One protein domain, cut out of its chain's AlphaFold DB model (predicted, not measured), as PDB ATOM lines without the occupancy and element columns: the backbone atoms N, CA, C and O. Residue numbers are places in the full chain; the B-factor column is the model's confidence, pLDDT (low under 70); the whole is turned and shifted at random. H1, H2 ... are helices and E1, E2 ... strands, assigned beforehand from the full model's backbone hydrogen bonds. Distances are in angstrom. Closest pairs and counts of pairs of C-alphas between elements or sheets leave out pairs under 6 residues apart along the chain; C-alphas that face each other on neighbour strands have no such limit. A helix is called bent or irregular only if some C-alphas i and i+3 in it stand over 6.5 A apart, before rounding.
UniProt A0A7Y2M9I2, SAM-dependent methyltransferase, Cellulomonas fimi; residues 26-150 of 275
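What this domain is: This is residues 26 to 150 of the 275 residues of the protein "SAM-dependent methyltransferase" of Cellulomonas fimi (UniProt A0A7Y2M9I2). A twisted sheet of four strands, three of them, E1, E3 and E2, bent, curls round helix H2, with H1 side by side with H2 on the same face; at one end of the sheet a helical hairpin, H3 and H4, extends the long axis. The printed part has 125 residues, with four named helices and four named strands in the order H1 E1 H2 E2 H3 H4 E3 E4. The sheet is mixed, in the order E1, E3, E2, E4, and the class is mixed, helices and strands. The whole is loose, with a radius of gyration of the C-alphas of 17.2 A, and elongated, spanning 58 by 29 by 25 A.

Where its parts are: Find C-alpha 26 at (-29.405, -10.662, 46.992); from there H1 runs 19.0 A to residue 38, irregular where C-alphas 33 and 36 are 7.3 A apart. E1, residues 44 to 54, covers 28.8 A and bends by 61 degrees at residue 48. H2 is residues 59 to 70. E2, residues 73 to 82, covers 26.9 A and bends by 56 degrees at residue 79. H3, residues 84 to 94, comes before H4, residues 103 to 118, which starts at (-25.734, 13.291, 28.122) and measures 22.2 A. E3, residues 122 to 133, covers 29.0 A and bends by 60 degrees at residue 128. E4, residues 144 to 148, ends at C-alpha 148, (-20.006, -22.289, 32.053).

How they stand to each other: Look first at inner strand E3: it is antiparallel to E1, with N 47 and O 130 2.9 A apart, and antiparallel to E2, with N 75 and O 131 2.9 A apart. Edge strand E4 is parallel to E2, with N 76 and O 145 2.8 A apart. E1, H2 and E2 form a split strand-helix-strand unit, two strands running the same way with E3 between them, and its crossover is right-handed. H1 and H2 make two layers with the sheet, helices on one face of it. H1 runs along the strands at a height of 9.0 A over the sheet. It touches H2 at a shallow tilt of 31 degrees, the same way; their closest C-alphas, of Glu 33 and Ser 70, are 4.1 A apart. The closest C-alphas of H2 and E4, of Asp 60 and Leu 146, are 6.0 A apart. H3 stands up from the sheet, and its closest C-alphas with E3, of Pro 84 and Ala 124, are 5.7 A apart. H4 only grazes the sheet, with residues 114 to 118. H3 and H4 touch at a steep tilt of 44 degrees, opposite ways, with the C-alphas of Ala 88 and Trp 113 closest at 6.0 A. H2 is apart from both. Every O i to N i+4 pair is within hydrogen-bond range in H3 and H4, against 6 of 9 in H1 and 7 of 8 in H2.

The domain as a whole: The two C-alphas farthest apart, of Asp 104 and Asp 137, are 57.9 A apart. The printed part has no cut and no long link. The mean pLDDT of the printed part is 94.9, and no printed residue is under 70.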
ATOM      1  N   ALA A  26     -28.750 -10.126  45.803       93.06
ATOM      2  CA  ALA A  26     -29.405 -10.662  46.992       93.06
ATOM      3  C   ALA A  26     -30.806 -11.227  46.719       93.06
ATOM      4  O   ALA A  26     -31.186 -12.196  47.366       93.06
ATOM      5  N   ILE A  27     -31.562 -10.688  45.752       91.81
ATOM      6  CA  ILE A  27     -32.865 -11.269  45.398       91.81
ATOM      7  C   ILE A  27     -32.733 -12.660  44.768       91.81
ATOM      8  O   ILE A  27     -33.525 -13.548  45.076       91.81
ATOM      9  N   VAL A  28     -31.732 -12.865  43.908       93.56
ATOM     10  CA  VAL A  28     -31.483 -14.171  43.286       93.56
ATOM     11  C   VAL A  28     -31.029 -15.154  44.356       93.56
ATOM     12  O   VAL A  28     -31.572 -16.253  44.428       93.56
ATOM     13  N   ARG A  29     -30.124 -14.731  45.246       95.50
ATOM     14  CA  ARG A  29     -29.696 -15.524  46.402       95.50
ATOM     15  C   ARG A  29     -30.870 -15.936  47.296       95.50
ATOM     16  O   ARG A  29     -31.037 -17.121  47.555       95.50
ATOM     17  N   GLU A  30     -31.706 -14.988  47.723       95.06
ATOM     18  CA  GLU A  30     -32.893 -15.251  48.557       95.06
ATOM     19  C   GLU A  30     -33.858 -16.239  47.883       95.06
ATOM     20  O   GLU A  30     -34.409 -17.118  48.545       95.06
ATOM     21  N   LEU A  31     -34.051 -16.121  46.565       94.56
ATOM     22  CA  LEU A  31     -34.895 -17.042  45.808       94.56
ATOM     23  C   LEU A  31     -34.288 -18.450  45.757       94.56
ATOM     24  O   LEU A  31     -35.001 -19.414  46.015       94.56
ATOM     25  N   VAL A  32     -32.995 -18.573  45.451       96.69
ATOM     26  CA  VAL A  32     -32.289 -19.864  45.393       96.69
ATOM     27  C   VAL A  32     -32.310 -20.560  46.753       96.69
ATOM     28  O   VAL A  32     -32.699 -21.723  46.835       96.69
ATOM     29  N   GLU A  33     -31.967 -19.842  47.822       97.44
ATOM     30  CA  GLU A  33     -31.957 -20.368  49.192       97.44
ATOM     31  C   GLU A  33     -33.376 -20.726  49.683       97.44
ATOM     32  O   GLU A  33     -33.550 -21.670  50.451       97.44
ATOM     33  N   GLY A  34     -34.406 -19.986  49.251       96.75
ATOM     34  CA  GLY A  34     -35.764 -20.077  49.798       96.75
ATOM     35  C   GLY A  34     -36.770 -20.915  49.002       96.75
ATOM     36  O   GLY A  34     -37.758 -21.374  49.583       96.75
ATOM     37  N   VAL A  35     -36.562 -21.141  47.696       97.12
ATOM     38  CA  VAL A  35     -37.577 -21.765  46.814       97.12
ATOM     39  C   VAL A  35     -37.964 -23.175  47.253       97.12
ATOM     40  O   VAL A  35     -39.088 -23.613  47.013       97.12
ATOM     41  N   GLY A  36     -37.080 -23.865  47.979       95.81
ATOM     42  CA  GLY A  36     -37.372 -25.168  48.559       95.81
ATOM     43  C   GLY A  36     -38.683 -25.172  49.345       95.81
ATOM     44  O   GLY A  36     -39.459 -26.111  49.203       95.81
ATOM     45  N   ALA A  37     -39.004 -24.111  50.092       96.06
ATOM     46  CA  ALA A  37     -40.197 -24.034  50.942       96.06
ATOM     47  C   ALA A  37     -41.540 -24.179  50.196       96.06
ATOM     48  O   ALA A  37     -42.547 -24.471  50.838       96.06
ATOM     49  N   VAL A  38     -41.563 -23.989  48.873       96.44
ATOM     50  CA  VAL A  38     -42.779 -24.076  48.042       96.44
ATOM     51  C   VAL A  38     -42.743 -25.211  47.014       96.44
ATOM     52  O   VAL A  38     -43.720 -25.408  46.297       96.44
ATOM     53  N   LEU A  39     -41.632 -25.947  46.918       96.38
ATOM     54  CA  LEU A  39     -41.520 -27.105  46.033       96.38
ATOM     55  C   LEU A  39     -42.071 -28.357  46.717       96.38
ATOM     56  O   LEU A  39     -41.645 -28.695  47.822       96.38
ATOM     57  N   GLU A  40     -42.946 -29.081  46.023       95.75
ATOM     58  CA  GLU A  40     -43.298 -30.466  46.363       95.75
ATOM     59  C   GLU A  40     -42.100 -31.409  46.122       95.75
ATOM     60  O   GLU A  40     -41.202 -31.060  45.348       95.75
ATOM     61  N   PRO A  41     -42.024 -32.592  46.763       95.06
ATOM     62  CA  PRO A  41     -40.995 -33.593  46.462       95.06
ATOM     63  C   PRO A  41     -40.933 -33.926  44.964       95.06
ATOM     64  O   PRO A  41     -41.963 -34.164  44.337       95.06
ATOM     65  N   GLY A  42     -39.731 -33.910  44.379       93.94
ATOM     66  CA  GLY A  42     -39.529 -34.042  42.930       93.94
ATOM     67  C   GLY A  42     -39.840 -32.773  42.123       93.94
ATOM     68  O   GLY A  42     -39.588 -32.734  40.921       93.94
ATOM     69  N   GLY A  43     -40.355 -31.719  42.760       96.06
ATOM     70  CA  GLY A  43     -40.635 -30.435  42.134       96.06
ATOM     71  C   GLY A  43     -39.360 -29.729  41.673       96.06
ATOM     72  O   GLY A  43     -38.344 -29.731  42.373       96.06
ATOM     73  N   VAL A  44     -39.443 -29.095  40.502       97.12
ATOM     74  CA  VAL A  44     -38.334 -28.390  39.849       97.12
ATOM     75  C   VAL A  44     -38.657 -26.901  39.736       97.12
ATOM     76  O   VAL A  44     -39.708 -26.520  39.221       97.12
ATOM     77  N   ALA A  45     -37.729 -26.056  40.177       96.81
ATOM     78  CA  ALA A  45     -37.709 -24.627  39.901       96.81
ATOM     79  C   ALA A  45     -36.635 -24.321  38.851       96.81
ATOM     80  O   ALA A  45     -35.481 -24.714  39.002       96.81
ATOM     81  N   GLN A  46     -37.010 -23.583  37.806       94.81
ATOM     82  CA  GLN A  46     -36.077 -23.046  36.817       94.81
ATOM     83  C   GLN A  46     -36.159 -21.526  36.824       94.81
ATOM     84  O   GLN A  46     -37.235 -20.941  36.678       94.81
ATOM     85  N   LEU A  47     -35.010 -20.885  36.989       92.56
ATOM     86  CA  LEU A  47     -34.884 -19.436  37.021       92.56
ATOM     87  C   LEU A  47     -33.749 -18.974  36.114       92.56
ATOM     88  O   LEU A  47     -32.706 -19.613  36.000       92.56
ATOM     89  N   LEU A  48     -33.974 -17.827  35.480       93.00
ATOM     90  CA  LEU A  48     -32.901 -17.026  34.907       93.00
ATOM     91  C   LEU A  48     -32.405 -16.082  35.996       93.00
ATOM     92  O   LEU A  48     -33.225 -15.420  36.641       93.00
ATOM     93  N   GLY A  49     -31.096 -16.034  36.201       92.38
ATOM     94  CA  GLY A  49     -30.472 -15.260  37.266       92.38
ATOM     95  C   GLY A  49     -29.257 -14.486  36.779       92.38
ATOM     96  O   GLY A  49     -28.576 -14.919  35.852       92.38
ATOM     97  N   ASN A  50     -29.012 -13.363  37.452       94.19
ATOM     98  CA  ASN A  50     -27.778 -12.599  37.356       94.19
ATOM     99  C   ASN A  50     -27.089 -12.651  38.726       94.19
ATOM    100  O   ASN A  50     -27.779 -12.546  39.745       94.19
ATOM    101  N   TRP A  51     -25.768 -12.781  38.765       95.56
ATOM    102  CA  TRP A  51     -24.995 -12.777  40.010       95.56
ATOM    103  C   TRP A  51     -23.719 -11.960  39.879       95.56
ATOM    104  O   TRP A  51     -23.146 -11.828  38.798       95.56
ATOM    105  N   GLU A  52     -23.275 -11.395  40.996       96.44
ATOM    106  CA  GLU A  52     -22.038 -10.627  41.050       96.44
ATOM    107  C   GLU A  52     -20.845 -11.575  41.126       96.44
ATOM    108  O   GLU A  52     -20.822 -12.497  41.943       96.44
ATOM    109  N   VAL A  53     -19.826 -11.309  40.317       96.75
ATOM    110  CA  VAL A  53     -18.506 -11.930  40.423       96.75
ATOM    111  C   VAL A  53     -17.566 -10.887  41.000       96.75
ATOM    112  O   VAL A  53     -17.317  -9.845  40.388       96.75
ATOM    113  N   ARG A  54     -17.104 -11.137  42.223       96.12
ATOM    114  CA  ARG A  54     -16.304 -10.186  42.994       96.12
ATOM    115  C   ARG A  54     -14.820 -10.454  42.830       96.12
ATOM    116  O   ARG A  54     -14.401 -11.577  42.553       96.12
ATOM    117  N   ARG A  55     -14.017  -9.416  43.048       95.81
ATOM    118  CA  ARG A  55     -12.561  -9.494  42.974       95.81
ATOM    119  C   ARG A  55     -12.033 -10.594  43.888       95.81
ATOM    120  O   ARG A  55     -12.178 -10.523  45.105       95.81
ATOM    121  N   GLY A  56     -11.354 -11.568  43.290       94.44
ATOM    122  CA  GLY A  56     -10.731 -12.677  44.016       94.44
ATOM    123  C   GLY A  56     -11.697 -13.770  44.485       94.44
ATOM    124  O   GLY A  56     -11.276 -14.618  45.267       94.44
ATOM    125  N   GLU A  57     -12.948 -13.771  44.021       94.00
ATOM    126  CA  GLU A  57     -13.941 -14.816  44.295       94.00
ATOM    127  C   GLU A  57     -14.301 -15.543  42.993       94.00
ATOM    128  O   GLU A  57     -14.539 -14.907  41.963       94.00
ATOM    129  N   SER A  58     -14.356 -16.878  43.024       94.44
ATOM    130  CA  SER A  58     -14.874 -17.639  41.887       94.44
ATOM    131  C   SER A  58     -16.402 -17.613  41.887       94.44
ATOM    132  O   SER A  58     -17.039 -17.796  42.927       94.44
ATOM    133  N   TRP A  59     -17.013 -17.398  40.721       95.31
ATOM    134  CA  TRP A  59     -18.471 -17.280  40.622       95.31
ATOM    135  C   TRP A  59     -19.186 -18.562  41.077       95.31
ATOM    136  O   TRP A  59     -20.224 -18.499  41.735       95.31
ATOM    137  N   ASP A  60     -18.623 -19.726  40.756       96.44
ATOM    138  CA  ASP A  60     -19.177 -21.043  41.062       96.44
ATOM    139  C   ASP A  60     -19.021 -21.395  42.545       96.44
ATOM    140  O   ASP A  60     -19.895 -22.039  43.122       96.44
ATOM    141  N   GLU A  61     -17.976 -20.911  43.214       95.19
ATOM    142  CA  GLU A  61     -17.876 -21.020  44.672       95.19
ATOM    143  C   GLU A  61     -18.984 -20.212  45.356       95.19
ATOM    144  O   GLU A  61     -19.664 -20.729  46.247       95.19
ATOM    145  N   ARG A  62     -19.216 -18.971  44.909       93.81
ATOM    146  CA  ARG A  62     -20.246 -18.078  45.456       93.81
ATOM    147  C   ARG A  62     -21.654 -18.626  45.254       93.81
ATOM    148  O   ARG A  62     -22.402 -18.797  46.214       93.81
ATOM    149  N   VAL A  63     -22.027 -18.900  44.005       96.62
ATOM    150  CA  VAL A  63     -23.366 -19.406  43.668       96.62
ATOM    151  C   VAL A  63     -23.553 -20.823  44.213       96.62
ATOM    152  O   VAL A  63     -24.643 -21.181  44.659       96.62
ATOM    153  N   GLY A  64     -22.477 -21.613  44.259       97.38
ATOM    154  CA  GLY A  64     -22.463 -22.934  44.875       97.38
ATOM    155  C   GLY A  64     -22.865 -22.900  46.347       97.38
ATOM    156  O   GLY A  64     -23.650 -23.745  46.763       97.38
ATOM    157  N   GLN A  65     -22.437 -21.892  47.114       97.31
ATOM    158  CA  GLN A  65     -22.871 -21.730  48.509       97.31
ATOM    159  C   GLN A  65     -24.385 -21.512  48.635       97.31
ATOM    160  O   GLN A  65     -24.986 -21.984  49.599       97.31
ATOM    161  N   TRP A  66     -25.022 -20.832  47.676       97.62
ATOM    162  CA  TRP A  66     -26.479 -20.643  47.684       97.62
ATOM    163  C   TRP A  66     -27.203 -21.960  47.416       97.62
ATOM    164  O   TRP A  66     -28.191 -22.273  48.081       97.62
ATOM    165  N   VAL A  67     -26.686 -22.751  46.469       97.75
ATOM    166  CA  VAL A  67     -27.186 -24.104  46.188       97.75
ATOM    167  C   VAL A  67     -27.044 -24.981  47.431       97.75
ATOM    168  O   VAL A  67     -28.022 -25.597  47.851       97.75
ATOM    169  N   ASP A  68     -25.879 -24.973  48.075       97.50
ATOM    170  CA  ASP A  68     -25.625 -25.751  49.291       97.50
ATOM    171  C   ASP A  68     -26.571 -25.333  50.433       97.50
ATOM    172  O   ASP A  68     -27.152 -26.184  51.110       97.50
ATOM    173  N   ALA A  69     -26.795 -24.026  50.609       97.69
ATOM    174  CA  ALA A  69     -27.711 -23.478  51.608       97.69
ATOM    175  C   ALA A  69     -29.190 -23.797  51.323       97.69
ATOM    176  O   ALA A  69     -29.973 -23.927  52.265       97.69
ATOM    177  N   SER A  70     -29.575 -23.958  50.053       97.19
ATOM    178  CA  SER A  70     -30.947 -24.325  49.674       97.19
ATOM    179  C   SER A  70     -31.336 -25.740  50.123       97.19
ATOM    180  O   SER A  70     -32.518 -26.027  50.318       97.19
ATOM    181  N   GLY A  71     -30.354 -26.637  50.284       96.38
ATOM    182  CA  GLY A  71     -30.602 -28.051  50.568       96.38
ATOM    183  C   GLY A  71     -31.324 -28.788  49.432       96.38
ATOM    184  O   GLY A  71     -32.016 -29.774  49.694       96.38
ATOM    185  N   LEU A  72     -31.194 -28.309  48.191       97.69
ATOM    186  CA  LEU A  72     -31.791 -28.875  46.980       97.69
ATOM    187  C   LEU A  72     -30.716 -29.466  46.059       97.69
ATOM    188  O   LEU A  72     -29.539 -29.124  46.164       97.69
ATOM    189  N   ASP A  73     -31.132 -30.322  45.127       97.88
ATOM    190  CA  ASP A  73     -30.327 -30.594  43.934       97.88
ATOM    191  C   ASP A  73     -30.176 -29.291  43.141       97.88
ATOM    192  O   ASP A  73     -31.164 -28.578  42.949       97.88
ATOM    193  N   GLY A  74     -28.973 -28.994  42.651       98.06
ATOM    194  CA  GLY A  74     -28.687 -27.761  41.927       98.06
ATOM    195  C   GLY A  74     -27.851 -27.967  40.673       98.06
ATOM    196  O   GLY A  74     -26.773 -28.564  40.706       98.06
ATOM    197  N   TRP A  75     -28.337 -27.397  39.573       98.44
ATOM    198  CA  TRP A  75     -27.602 -27.258  38.326       98.44
ATOM    199  C   TRP A  75     -27.617 -25.806  37.850       98.44
ATOM    200  O   TRP A  75     -28.667 -25.260  37.503       98.44
ATOM    201  N   VAL A  76     -26.443 -25.180  37.842       98.12
ATOM    202  CA  VAL A  76     -26.234 -23.796  37.418       98.12
ATOM    203  C   VAL A  76     -25.397 -23.772  36.150       98.12
ATOM    204  O   VAL A  76     -24.295 -24.317  36.114       98.12
ATOM    205  N   VAL A  77     -25.915 -23.104  35.122       97.25
ATOM    206  CA  VAL A  77     -25.224 -22.895  33.850       97.25
ATOM    207  C   VAL A  77     -25.029 -21.401  33.640       97.25
ATOM    208  O   VAL A  77     -25.983 -20.699  33.289       97.25
ATOM    209  N   GLN A  78     -23.799 -20.917  33.818       97.25
ATOM    210  CA  GLN A  78     -23.402 -19.582  33.381       97.25
ATOM    211  C   GLN A  78     -23.379 -19.554  31.850       97.25
ATOM    212  O   GLN A  78     -22.717 -20.366  31.208       97.25
ATOM    213  N   ARG A  79     -24.138 -18.639  31.256       95.12
ATOM    214  CA  ARG A  79     -24.266 -18.464  29.804       95.12
ATOM    215  C   ARG A  79     -23.502 -17.259  29.291       95.12
ATOM    216  O   ARG A  79     -23.105 -17.253  28.133       95.12
ATOM    217  N   GLU A  80     -23.313 -16.257  30.138       95.06
ATOM    218  CA  GLU A  80     -22.646 -15.015  29.781       95.06
ATOM    219  C   GLU A  80     -21.979 -14.406  31.014       95.06
ATOM    220  O   GLU A  80     -22.446 -14.590  32.141       95.06
ATOM    221  N   LEU A  81     -20.890 -13.679  30.780       95.12
ATOM    222  CA  LEU A  81     -20.178 -12.890  31.769       95.12
ATOM    223  C   LEU A  81     -19.939 -11.505  31.162       95.12
ATOM    224  O   LEU A  81     -19.317 -11.404  30.105       95.12
ATOM    225  N   GLN A  82     -20.442 -10.453  31.803       95.94
ATOM    226  CA  GLN A  82     -20.278  -9.072  31.339       95.94
ATOM    227  C   GLN A  82     -19.471  -8.248  32.331       95.94
ATOM    228  O   GLN A  82     -19.560  -8.463  33.542       95.94
ATOM    229  N   ASP A  83     -18.728  -7.261  31.831       96.69
ATOM    230  CA  ASP A  83     -18.113  -6.268  32.705       96.69
ATOM    231  C   ASP A  83     -19.165  -5.279  33.270       96.69
ATOM    232  O   ASP A  83     -20.217  -5.058  32.652       96.69
ATOM    233  N   PRO A  84     -18.914  -4.661  34.442       97.19
ATOM    234  CA  PRO A  84     -19.856  -3.743  35.085       97.19
ATOM    235  C   PRO A  84     -20.263  -2.543  34.226       97.19
ATOM    236  O   PRO A  84     -21.391  -2.058  34.336       97.19
ATOM    237  N   ALA A  85     -19.363  -2.071  33.363       96.81
ATOM    238  CA  ALA A  85     -19.610  -0.957  32.463       96.81
ATOM    239  C   ALA A  85     -20.617  -1.353  31.372       96.81
ATOM    240  O   ALA A  85     -21.655  -0.706  31.235       96.81
ATOM    241  N   GLN A  86     -20.385  -2.461  30.668       96.38
ATOM    242  CA  GLN A  86     -21.311  -3.013  29.671       96.38
ATOM    243  C   GLN A  86     -22.689  -3.327  30.263       96.38
ATOM    244  O   GLN A  86     -23.718  -3.008  29.652       96.38
ATOM    245  N   TYR A  87     -22.717  -3.901  31.469       95.75
ATOM    246  CA  TYR A  87     -23.956  -4.172  32.194       95.75
ATOM    247  C   TYR A  87     -24.730  -2.873  32.460       95.75
ATOM    248  O   TYR A  87     -25.910  -2.761  32.118       95.75
ATOM    249  N   ALA A  88     -24.054  -1.858  33.009       95.12
ATOM    250  CA  ALA A  88     -24.653  -0.559  33.293       95.12
ATOM    251  C   ALA A  88     -25.192   0.118  32.026       95.12
ATOM    252  O   ALA A  88     -26.333   0.583  32.016       95.12
ATOM    253  N   GLU A  89     -24.421   0.136  30.935       94.75
ATOM    254  CA  GLU A  89     -24.880   0.721  29.674       94.75
ATOM    255  C   GLU A  89     -26.161   0.054  29.166       94.75
ATOM    256  O   GLU A  89     -27.107   0.746  28.782       94.75
ATOM    257  N   THR A  90     -26.204  -1.281  29.190       93.38
ATOM    258  CA  THR A  90     -27.352  -2.071  28.727       93.38
ATOM    259  C   THR A  90     -28.622  -1.669  29.472       93.38
ATOM    260  O   THR A  90     -29.633  -1.315  28.856       93.38
ATOM    261  N   TRP A  91     -28.567  -1.633  30.804       92.12
ATOM    262  CA  TRP A  91     -29.756  -1.387  31.617       92.12
ATOM    263  C   TRP A  91     -30.145   0.091  31.725       92.12
ATOM    264  O   TRP A  91     -31.340   0.392  31.837       92.12
ATOM    265  N   ILE A  92     -29.198   1.030  31.631       92.19
ATOM    266  CA  ILE A  92     -29.509   2.468  31.542       92.19
ATOM    267  C   ILE A  92     -30.225   2.774  30.217       92.19
ATOM    268  O   ILE A  92     -31.229   3.497  30.218       92.19
ATOM    269  N   ARG A  93     -29.768   2.177  29.103       91.81
ATOM    270  CA  ARG A  93     -30.422   2.297  27.785       91.81
ATOM    271  C   ARG A  93     -31.821   1.697  27.790       91.81
ATOM    272  O   ARG A  93     -32.750   2.360  27.333       91.81
ATOM    273  N   ASP A  94     -31.979   0.494  28.343       89.56
ATOM    274  CA  ASP A  94     -33.287  -0.160  28.506       89.56
ATOM    275  C   ASP A  94     -34.237   0.690  29.373       89.56
ATOM    276  O   ASP A  94     -35.416   0.831  29.069       89.56
ATOM    277  N   GLY A  95     -33.694   1.396  30.371       86.44
ATOM    278  CA  GLY A  95     -34.420   2.381  31.180       86.44
ATOM    279  C   GLY A  95     -34.781   3.689  30.452       86.44
ATOM    280  O   GLY A  95     -35.304   4.613  31.082       86.44
ATOM    281  N   GLY A  96     -34.490   3.798  29.151       89.19
ATOM    282  CA  GLY A  96     -34.868   4.902  28.264       89.19
ATOM    283  C   GLY A  96     -33.836   6.024  28.129       89.19
ATOM    284  O   GLY A  96     -34.052   6.959  27.352       89.19
ATOM    285  N   THR A  97     -32.716   5.948  28.850       89.62
ATOM    286  CA  THR A  97     -31.718   7.028  28.914       89.62
ATOM    287  C   THR A  97     -30.533   6.709  28.040       89.62
ATOM    288  O   THR A  97     -29.938   5.645  28.155       89.62
ATOM    289  N   THR A  98     -30.195   7.630  27.144       92.25
ATOM    290  CA  THR A  98     -29.114   7.448  26.177       92.25
ATOM    291  C   THR A  98     -28.276   8.723  26.080       92.25
ATOM    292  O   THR A  98     -28.827   9.812  26.273       92.25
ATOM    293  N   PRO A  99     -26.982   8.626  25.720       91.19
ATOM    294  CA  PRO A  99     -26.111   9.798  25.591       91.19
ATOM    295  C   PRO A  99     -26.621  10.848  24.593       91.19
ATOM    296  O   PRO A  99     -26.369  12.036  24.769       91.19
ATOM    297  N   ASP A 100     -27.325  10.408  23.544       93.69
ATOM    298  CA  ASP A 100     -27.861  11.285  22.495       93.69
ATOM    299  C   ASP A 100     -29.099  12.069  22.945       93.69
ATOM    300  O   ASP A 100     -29.375  13.144  22.416       93.69
ATOM    301  N   ARG A 101     -29.865  11.525  23.902       91.81
ATOM    302  CA  ARG A 101     -31.072  12.168  24.438       91.81
ATOM    303  C   ARG A 101     -30.753  13.091  25.602       91.81
ATOM    304  O   ARG A 101     -31.286  14.192  25.657       91.81
ATOM    305  N   ASP A 102     -29.915  12.622  26.523       94.56
ATOM    306  CA  ASP A 102     -29.546  13.351  27.732       94.56
ATOM    307  C   ASP A 102     -28.169  12.881  28.222       94.56
ATOM    308  O   ASP A 102     -28.027  11.855  28.895       94.56
ATOM    309  N   ARG A 103     -27.132  13.626  27.830       95.00
ATOM    310  CA  ARG A 103     -25.734  13.291  28.122       95.00
ATOM    311  C   ARG A 103     -25.399  13.401  29.608       95.00
ATOM    312  O   ARG A 103     -24.637  12.575  30.109       95.00
ATOM    313  N   ASP A 104     -25.958  14.389  30.297       95.25
ATOM    314  CA  ASP A 104     -25.635  14.658  31.698       95.25
ATOM    315  C   ASP A 104     -26.330  13.644  32.613       95.25
ATOM    316  O   ASP A 104     -25.695  13.076  33.509       95.25
ATOM    317  N   ALA A 105     -27.601  13.319  32.337       92.25
ATOM    318  CA  ALA A 105     -28.300  12.246  33.042       92.25
ATOM    319  C   ALA A 105     -27.660  10.877  32.775       92.25
ATOM    320  O   ALA A 105     -27.565  10.056  33.691       92.25
ATOM    321  N   TRP A 106     -27.189  10.631  31.546       93.88
ATOM    322  CA  TRP A 106     -26.420   9.429  31.223       93.88
ATOM    323  C   TRP A 106     -25.149   9.332  32.067       93.88
ATOM    324  O   TRP A 106     -24.959   8.330  32.750       93.88
ATOM    325  N   ALA A 107     -24.299  10.365  32.054       95.06
ATOM    326  CA  ALA A 107     -23.030  10.359  32.779       95.06
ATOM    327  C   ALA A 107     -23.231  10.178  34.292       95.06
ATOM    328  O   ALA A 107     -22.527   9.384  34.913       95.06
ATOM    329  N   THR A 108     -24.235  10.852  34.862       94.12
ATOM    330  CA  THR A 108     -24.586  10.741  36.285       94.12
ATOM    331  C   THR A 108     -24.996   9.315  36.649       94.12
ATOM    332  O   THR A 108     -24.469   8.737  37.597       94.12
ATOM    333  N   ARG A 109     -25.903   8.706  35.872       93.31
ATOM    334  CA  ARG A 109     -26.367   7.336  36.138       93.31
ATOM    335  C   ARG A 109     -25.273   6.317  35.923       93.31
ATOM    336  O   ARG A 109     -25.129   5.412  36.731       93.31
ATOM    337  N   TYR A 110     -24.500   6.472  34.861       95.56
ATOM    338  CA  TYR A 110     -23.398   5.575  34.574       95.56
ATOM    339  C   TYR A 110     -22.370   5.576  35.711       95.56
ATOM    340  O   TYR A 110     -22.013   4.509  36.199       95.56
ATOM    341  N   GLY A 111     -21.992   6.758  36.217       95.44
ATOM    342  CA  GLY A 111     -21.154   6.887  37.413       95.44
ATOM    343  C   GLY A 111     -21.758   6.188  38.633       95.44
ATOM    344  O   GLY A 111     -21.096   5.356  39.239       95.44
ATOM    345  N   ALA A 112     -23.041   6.429  38.927       94.88
ATOM    346  CA  ALA A 112     -23.722   5.798  40.060       94.88
ATOM    347  C   ALA A 112     -23.749   4.258  39.979       94.88
ATOM    348  O   ALA A 112     -23.635   3.589  41.003       94.88
ATOM    349  N   TRP A 113     -23.887   3.685  38.779       95.06
ATOM    350  CA  TRP A 113     -23.808   2.235  38.575       95.06
ATOM    351  C   TRP A 113     -22.402   1.691  38.813       95.06
ATOM    352  O   TRP A 113     -22.245   0.685  39.503       95.06
ATOM    353  N   LEU A 114     -21.379   2.362  38.282       96.56
ATOM    354  CA  LEU A 114     -19.993   1.948  38.486       96.56
ATOM    355  C   LEU A 114     -19.573   2.060  39.955       96.56
ATOM    356  O   LEU A 114     -18.939   1.140  40.465       96.56
ATOM    357  N   ASP A 115     -19.969   3.130  40.642       96.06
ATOM    358  CA  ASP A 115     -19.688   3.323  42.067       96.06
ATOM    359  C   ASP A 115     -20.376   2.248  42.927       96.06
ATOM    360  O   ASP A 115     -19.770   1.709  43.855       96.06
ATOM    361  N   ASP A 116     -21.619   1.873  42.602       95.38
ATOM    362  CA  ASP A 116     -22.368   0.822  43.304       95.38
ATOM    363  C   ASP A 116     -21.729  -0.566  43.133       95.38
ATOM    364  O   ASP A 116     -21.634  -1.328  44.101       95.38
ATOM    365  N   PHE A 117     -21.246  -0.903  41.934       96.62
ATOM    366  CA  PHE A 117     -20.482  -2.134  41.700       96.62
ATOM    367  C   PHE A 117     -19.115  -2.105  42.387       96.62
ATOM    368  O   PHE A 117     -18.755  -3.060  43.080       96.62
ATOM    369  N   ALA A 118     -18.386  -0.994  42.272       96.62
ATOM    370  CA  ALA A 118     -17.077  -0.823  42.894       96.62
ATOM    371  C   ALA A 118     -17.152  -0.903  44.425       96.62
ATOM    372  O   ALA A 118     -16.284  -1.507  45.047       96.62
ATOM    373  N   SER A 119     -18.216  -0.375  45.041       95.88
ATOM    374  CA  SER A 119     -18.422  -0.431  46.498       95.88
ATOM    375  C   SER A 119     -18.525  -1.854  47.069       95.88
ATOM    376  O   SER A 119     -18.401  -2.040  48.280       95.88
ATOM    377  N   ARG A 120     -18.762  -2.854  46.209       95.56
ATOM    378  CA  ARG A 120     -18.883  -4.282  46.550       95.56
ATOM    379  C   ARG A 120     -17.841  -5.146  45.837       95.56
ATOM    380  O   ARG A 120     -18.010  -6.362  45.776       95.56
ATOM    381  N   ASP A 121     -16.794  -4.516  45.301       96.81
ATOM    382  CA  ASP A 121     -15.696  -5.162  44.579       96.81
ATOM    383  C   ASP A 121     -16.153  -6.035  43.395       96.81
ATOM    384  O   ASP A 121     -15.524  -7.044  43.086       96.81
ATOM    385  N   VAL A 122     -17.250  -5.671  42.720       97.81
ATOM    386  CA  VAL A 122     -17.768  -6.428  41.569       97.81
ATOM    387  C   VAL A 122     -16.880  -6.192  40.344       97.81
ATOM    388  O   VAL A 122     -16.707  -5.056  39.904       97.81
ATOM    389  N   GLU A 123     -16.330  -7.269  39.781       97.00
ATOM    390  CA  GLU A 123     -15.493  -7.242  38.572       97.00
ATOM    391  C   GLU A 123     -16.224  -7.730  37.325       97.00
ATOM    392  O   GLU A 123     -15.842  -7.363  36.216       97.00
ATOM    393  N   ALA A 124     -17.266  -8.542  37.499       97.06
ATOM    394  CA  ALA A 124     -18.114  -8.999  36.413       97.06
ATOM    395  C   ALA A 124     -19.507  -9.388  36.922       97.06
ATOM    396  O   ALA A 124     -19.730  -9.571  38.120       97.06
ATOM    397  N   ILE A 125     -20.452  -9.508  35.998       97.31
ATOM    398  CA  ILE A 125     -21.808  -9.974  36.256       97.31
ATOM    399  C   ILE A 125     -22.032 -11.229  35.419       97.31
ATOM    400  O   ILE A 125     -21.961 -11.183  34.189       97.31
ATOM    401  N   GLY A 126     -22.284 -12.348  36.094       96.25
ATOM    402  CA  GLY A 126     -22.650 -13.608  35.463       96.25
ATOM    403  C   GLY A 126     -24.147 -13.657  35.186       96.25
ATOM    404  O   GLY A 126     -24.948 -13.170  35.983       96.25
ATOM    405  N   PHE A 127     -24.522 -14.260  34.066       95.31
ATOM    406  CA  PHE A 127     -25.903 -14.503  33.667       95.31
ATOM    407  C   PHE A 127     -26.079 -15.976  33.383       95.31
ATOM    408  O   PHE A 127     -25.236 -16.591  32.725       95.31
ATOM    409  N   GLY A 128     -27.203 -16.550  33.787       95.00
ATOM    410  CA  GLY A 128     -27.409 -17.955  33.505       95.00
ATOM    411  C   GLY A 128     -28.746 -18.524  33.910       95.00
ATOM    412  O   GLY A 128     -29.699 -17.818  34.247       95.00
ATOM    413  N   ILE A 129     -28.784 -19.848  33.835       95.12
ATOM    414  CA  ILE A 129     -29.921 -20.676  34.213       95.12
ATOM    415  C   ILE A 129     -29.563 -21.355  35.528       95.12
ATOM    416  O   ILE A 129     -28.497 -21.953  35.649       95.12
ATOM    417  N   VAL A 130     -30.468 -21.288  36.494       97.25
ATOM    418  CA  VAL A 130     -30.388 -22.035  37.745       97.25
ATOM    419  C   VAL A 130     -31.574 -22.993  37.776       97.25
ATOM    420  O   VAL A 130     -32.734 -22.579  37.716       97.25
ATOM    421  N   THR A 131     -31.277 -24.283  37.841       98.06
ATOM    422  CA  THR A 131     -32.255 -25.355  38.021       98.06
ATOM    423  C   THR A 131     -32.086 -25.914  39.418       98.06
ATOM    424  O   THR A 131     -31.001 -26.368  39.775       98.06
ATOM    425  N   LEU A 132     -33.159 -25.889  40.201       98.12
ATOM    426  CA  LEU A 132     -33.200 -26.448  41.544       98.12
ATOM    427  C   LEU A 132     -34.286 -27.510  41.597       98.12
ATOM    428  O   LEU A 132     -35.399 -27.278  41.122       98.12
ATOM    429  N   ARG A 133     -33.992 -28.661  42.191       97.69
ATOM    430  CA  ARG A 133     -34.970 -29.735  42.366       97.69
ATOM    431  C   ARG A 133     -35.002 -30.177  43.818       97.69
ATOM    432  O   ARG A 133     -33.967 -30.451  44.419       97.69
ATOM    433  N   ARG A 134     -36.202 -30.284  44.387       97.12
ATOM    434  CA  ARG A 134     -36.371 -30.936  45.688       97.12
ATOM    435  C   ARG A 134     -36.188 -32.443  45.491       97.12
ATOM    436  O   ARG A 134     -36.972 -33.014  44.729       97.12
ATOM    437  N   PRO A 135     -35.213 -33.094  46.157       92.75
ATOM    438  CA  PRO A 135     -34.995 -34.525  45.989       92.75
ATOM    439  C   PRO A 135     -36.284 -35.330  46.220       92.75
ATOM    440  O   PRO A 135     -37.067 -34.984  47.120       92.75
ATOM    441  N   PRO A 136     -36.527 -36.389  45.428       84.81
ATOM    442  CA  PRO A 136     -37.651 -37.283  45.670       84.81
ATOM    443  C   PRO A 136     -37.524 -37.939  47.057       84.81
ATOM    444  O   PRO A 136     -36.426 -38.104  47.593       84.81
ATOM    445  N   ASP A 137     -38.666 -38.251  47.671       81.00
ATOM    446  CA  ASP A 137     -38.774 -38.987  48.942       81.00
ATOM    447  C   ASP A 137     -38.071 -38.361  50.164       81.00
ATOM    448  O   ASP A 137     -37.834 -39.027  51.173       81.00
ATOM    449  N   GLY A 138     -37.745 -37.064  50.109       74.06
ATOM    450  CA  GLY A 138     -37.046 -36.379  51.201       74.06
ATOM    451  C   GLY A 138     -35.586 -36.819  51.364       74.06
ATOM    452  O   GLY A 138     -35.007 -36.640  52.439       74.06
ATOM    453  N   GLY A 139     -35.002 -37.401  50.312       83.56
ATOM    454  CA  GLY A 139     -33.583 -37.734  50.245       83.56
ATOM    455  C   GLY A 139     -32.674 -36.507  50.352       83.56
ATOM    456  O   GLY A 139     -33.109 -35.356  50.285       83.56
ATOM    457  N   ARG A 140     -31.373 -36.757  50.526       90.62
ATOM    458  CA  ARG A 140     -30.360 -35.693  50.470       90.62
ATOM    459  C   ARG A 140     -30.103 -35.291  49.011       90.62
ATOM    460  O   ARG A 140     -30.183 -36.167  48.151       90.62
ATOM    461  N   PRO A 141     -29.742 -34.025  48.740       94.94
ATOM    462  CA  PRO A 141     -29.256 -33.621  47.427       94.94
ATOM    463  C   PRO A 141     -28.101 -34.500  46.950       94.94
ATOM    464  O   PRO A 141     -27.218 -34.865  47.730       94.94
ATOM    465  N   SER A 142     -28.123 -34.825  45.667       94.81
ATOM    466  CA  SER A 142     -27.129 -35.646  44.974       94.81
ATOM    467  C   SER A 142     -26.569 -34.966  43.725       94.81
ATOM    468  O   SER A 142     -25.506 -35.359  43.250       94.81
ATOM    469  N   LEU A 143     -27.251 -33.944  43.204       96.88
ATOM    470  CA  LEU A 143     -26.798 -33.151  42.071       96.88
ATOM    471  C   LEU A 143     -26.275 -31.803  42.561       96.88
ATOM    472  O   LEU A 143     -27.021 -30.991  43.104       96.88
ATOM    473  N   ARG A 144     -24.994 -31.550  42.304       97.38
ATOM    474  CA  ARG A 144     -24.369 -30.237  42.461       97.38
ATOM    475  C   ARG A 144     -23.474 -29.985  41.257       97.38
ATOM    476  O   ARG A 144     -22.326 -30.422  41.229       97.38
ATOM    477  N   ARG A 145     -24.017 -29.310  40.248       97.75
ATOM    478  CA  ARG A 145     -23.340 -29.045  38.976       97.75
ATOM    479  C   ARG A 145     -23.322 -27.547  38.708       97.75
ATOM    480  O   ARG A 145     -24.374 -26.937  38.577       97.75
ATOM    481  N   LEU A 146     -22.137 -26.958  38.625       98.25
ATOM    482  CA  LEU A 146     -21.954 -25.557  38.260       98.25
ATOM    483  C   LEU A 146     -20.963 -25.507  37.110       98.25
ATOM    484  O   LEU A 146     -19.890 -26.099  37.191       98.25
ATOM    485  N   GLU A 147     -21.353 -24.871  36.017       97.06
ATOM    486  CA  GLU A 147     -20.547 -24.845  34.804       97.06
ATOM    487  C   GLU A 147     -20.803 -23.598  33.967       97.06
ATOM    488  O   GLU A 147     -21.829 -22.929  34.100       97.06
ATOM    489  N   GLU A 148     -19.877 -23.332  33.055       96.31
ATOM    490  CA  GLU A 148     -20.006 -22.289  32.053       96.31
ATOM    491  C   GLU A 148     -20.226 -22.904  30.665       96.31
ATOM    492  O   GLU A 148     -19.486 -23.784  30.226       96.31
ATOM    493  N   VAL A 149     -21.254 -22.421  29.966       94.94
ATOM    494  CA  VAL A 149     -21.590 -22.798  28.591       94.94
ATOM    495  C   VAL A 149     -21.961 -21.537  27.815       94.94
ATOM    496  O   VAL A 149     -23.118 -21.134  27.770       94.94
ATOM    497  N   THR A 150     -20.990 -20.903  27.168       92.00
ATOM    498  CA  THR A 150     -21.197 -19.646  26.418       92.00
ATOM    499  C   THR A 150     -21.566 -19.855  24.947       92.00
ATOM    500  O   THR A 150     -21.914 -18.907  24.246       92.00
TER     501      THR A 150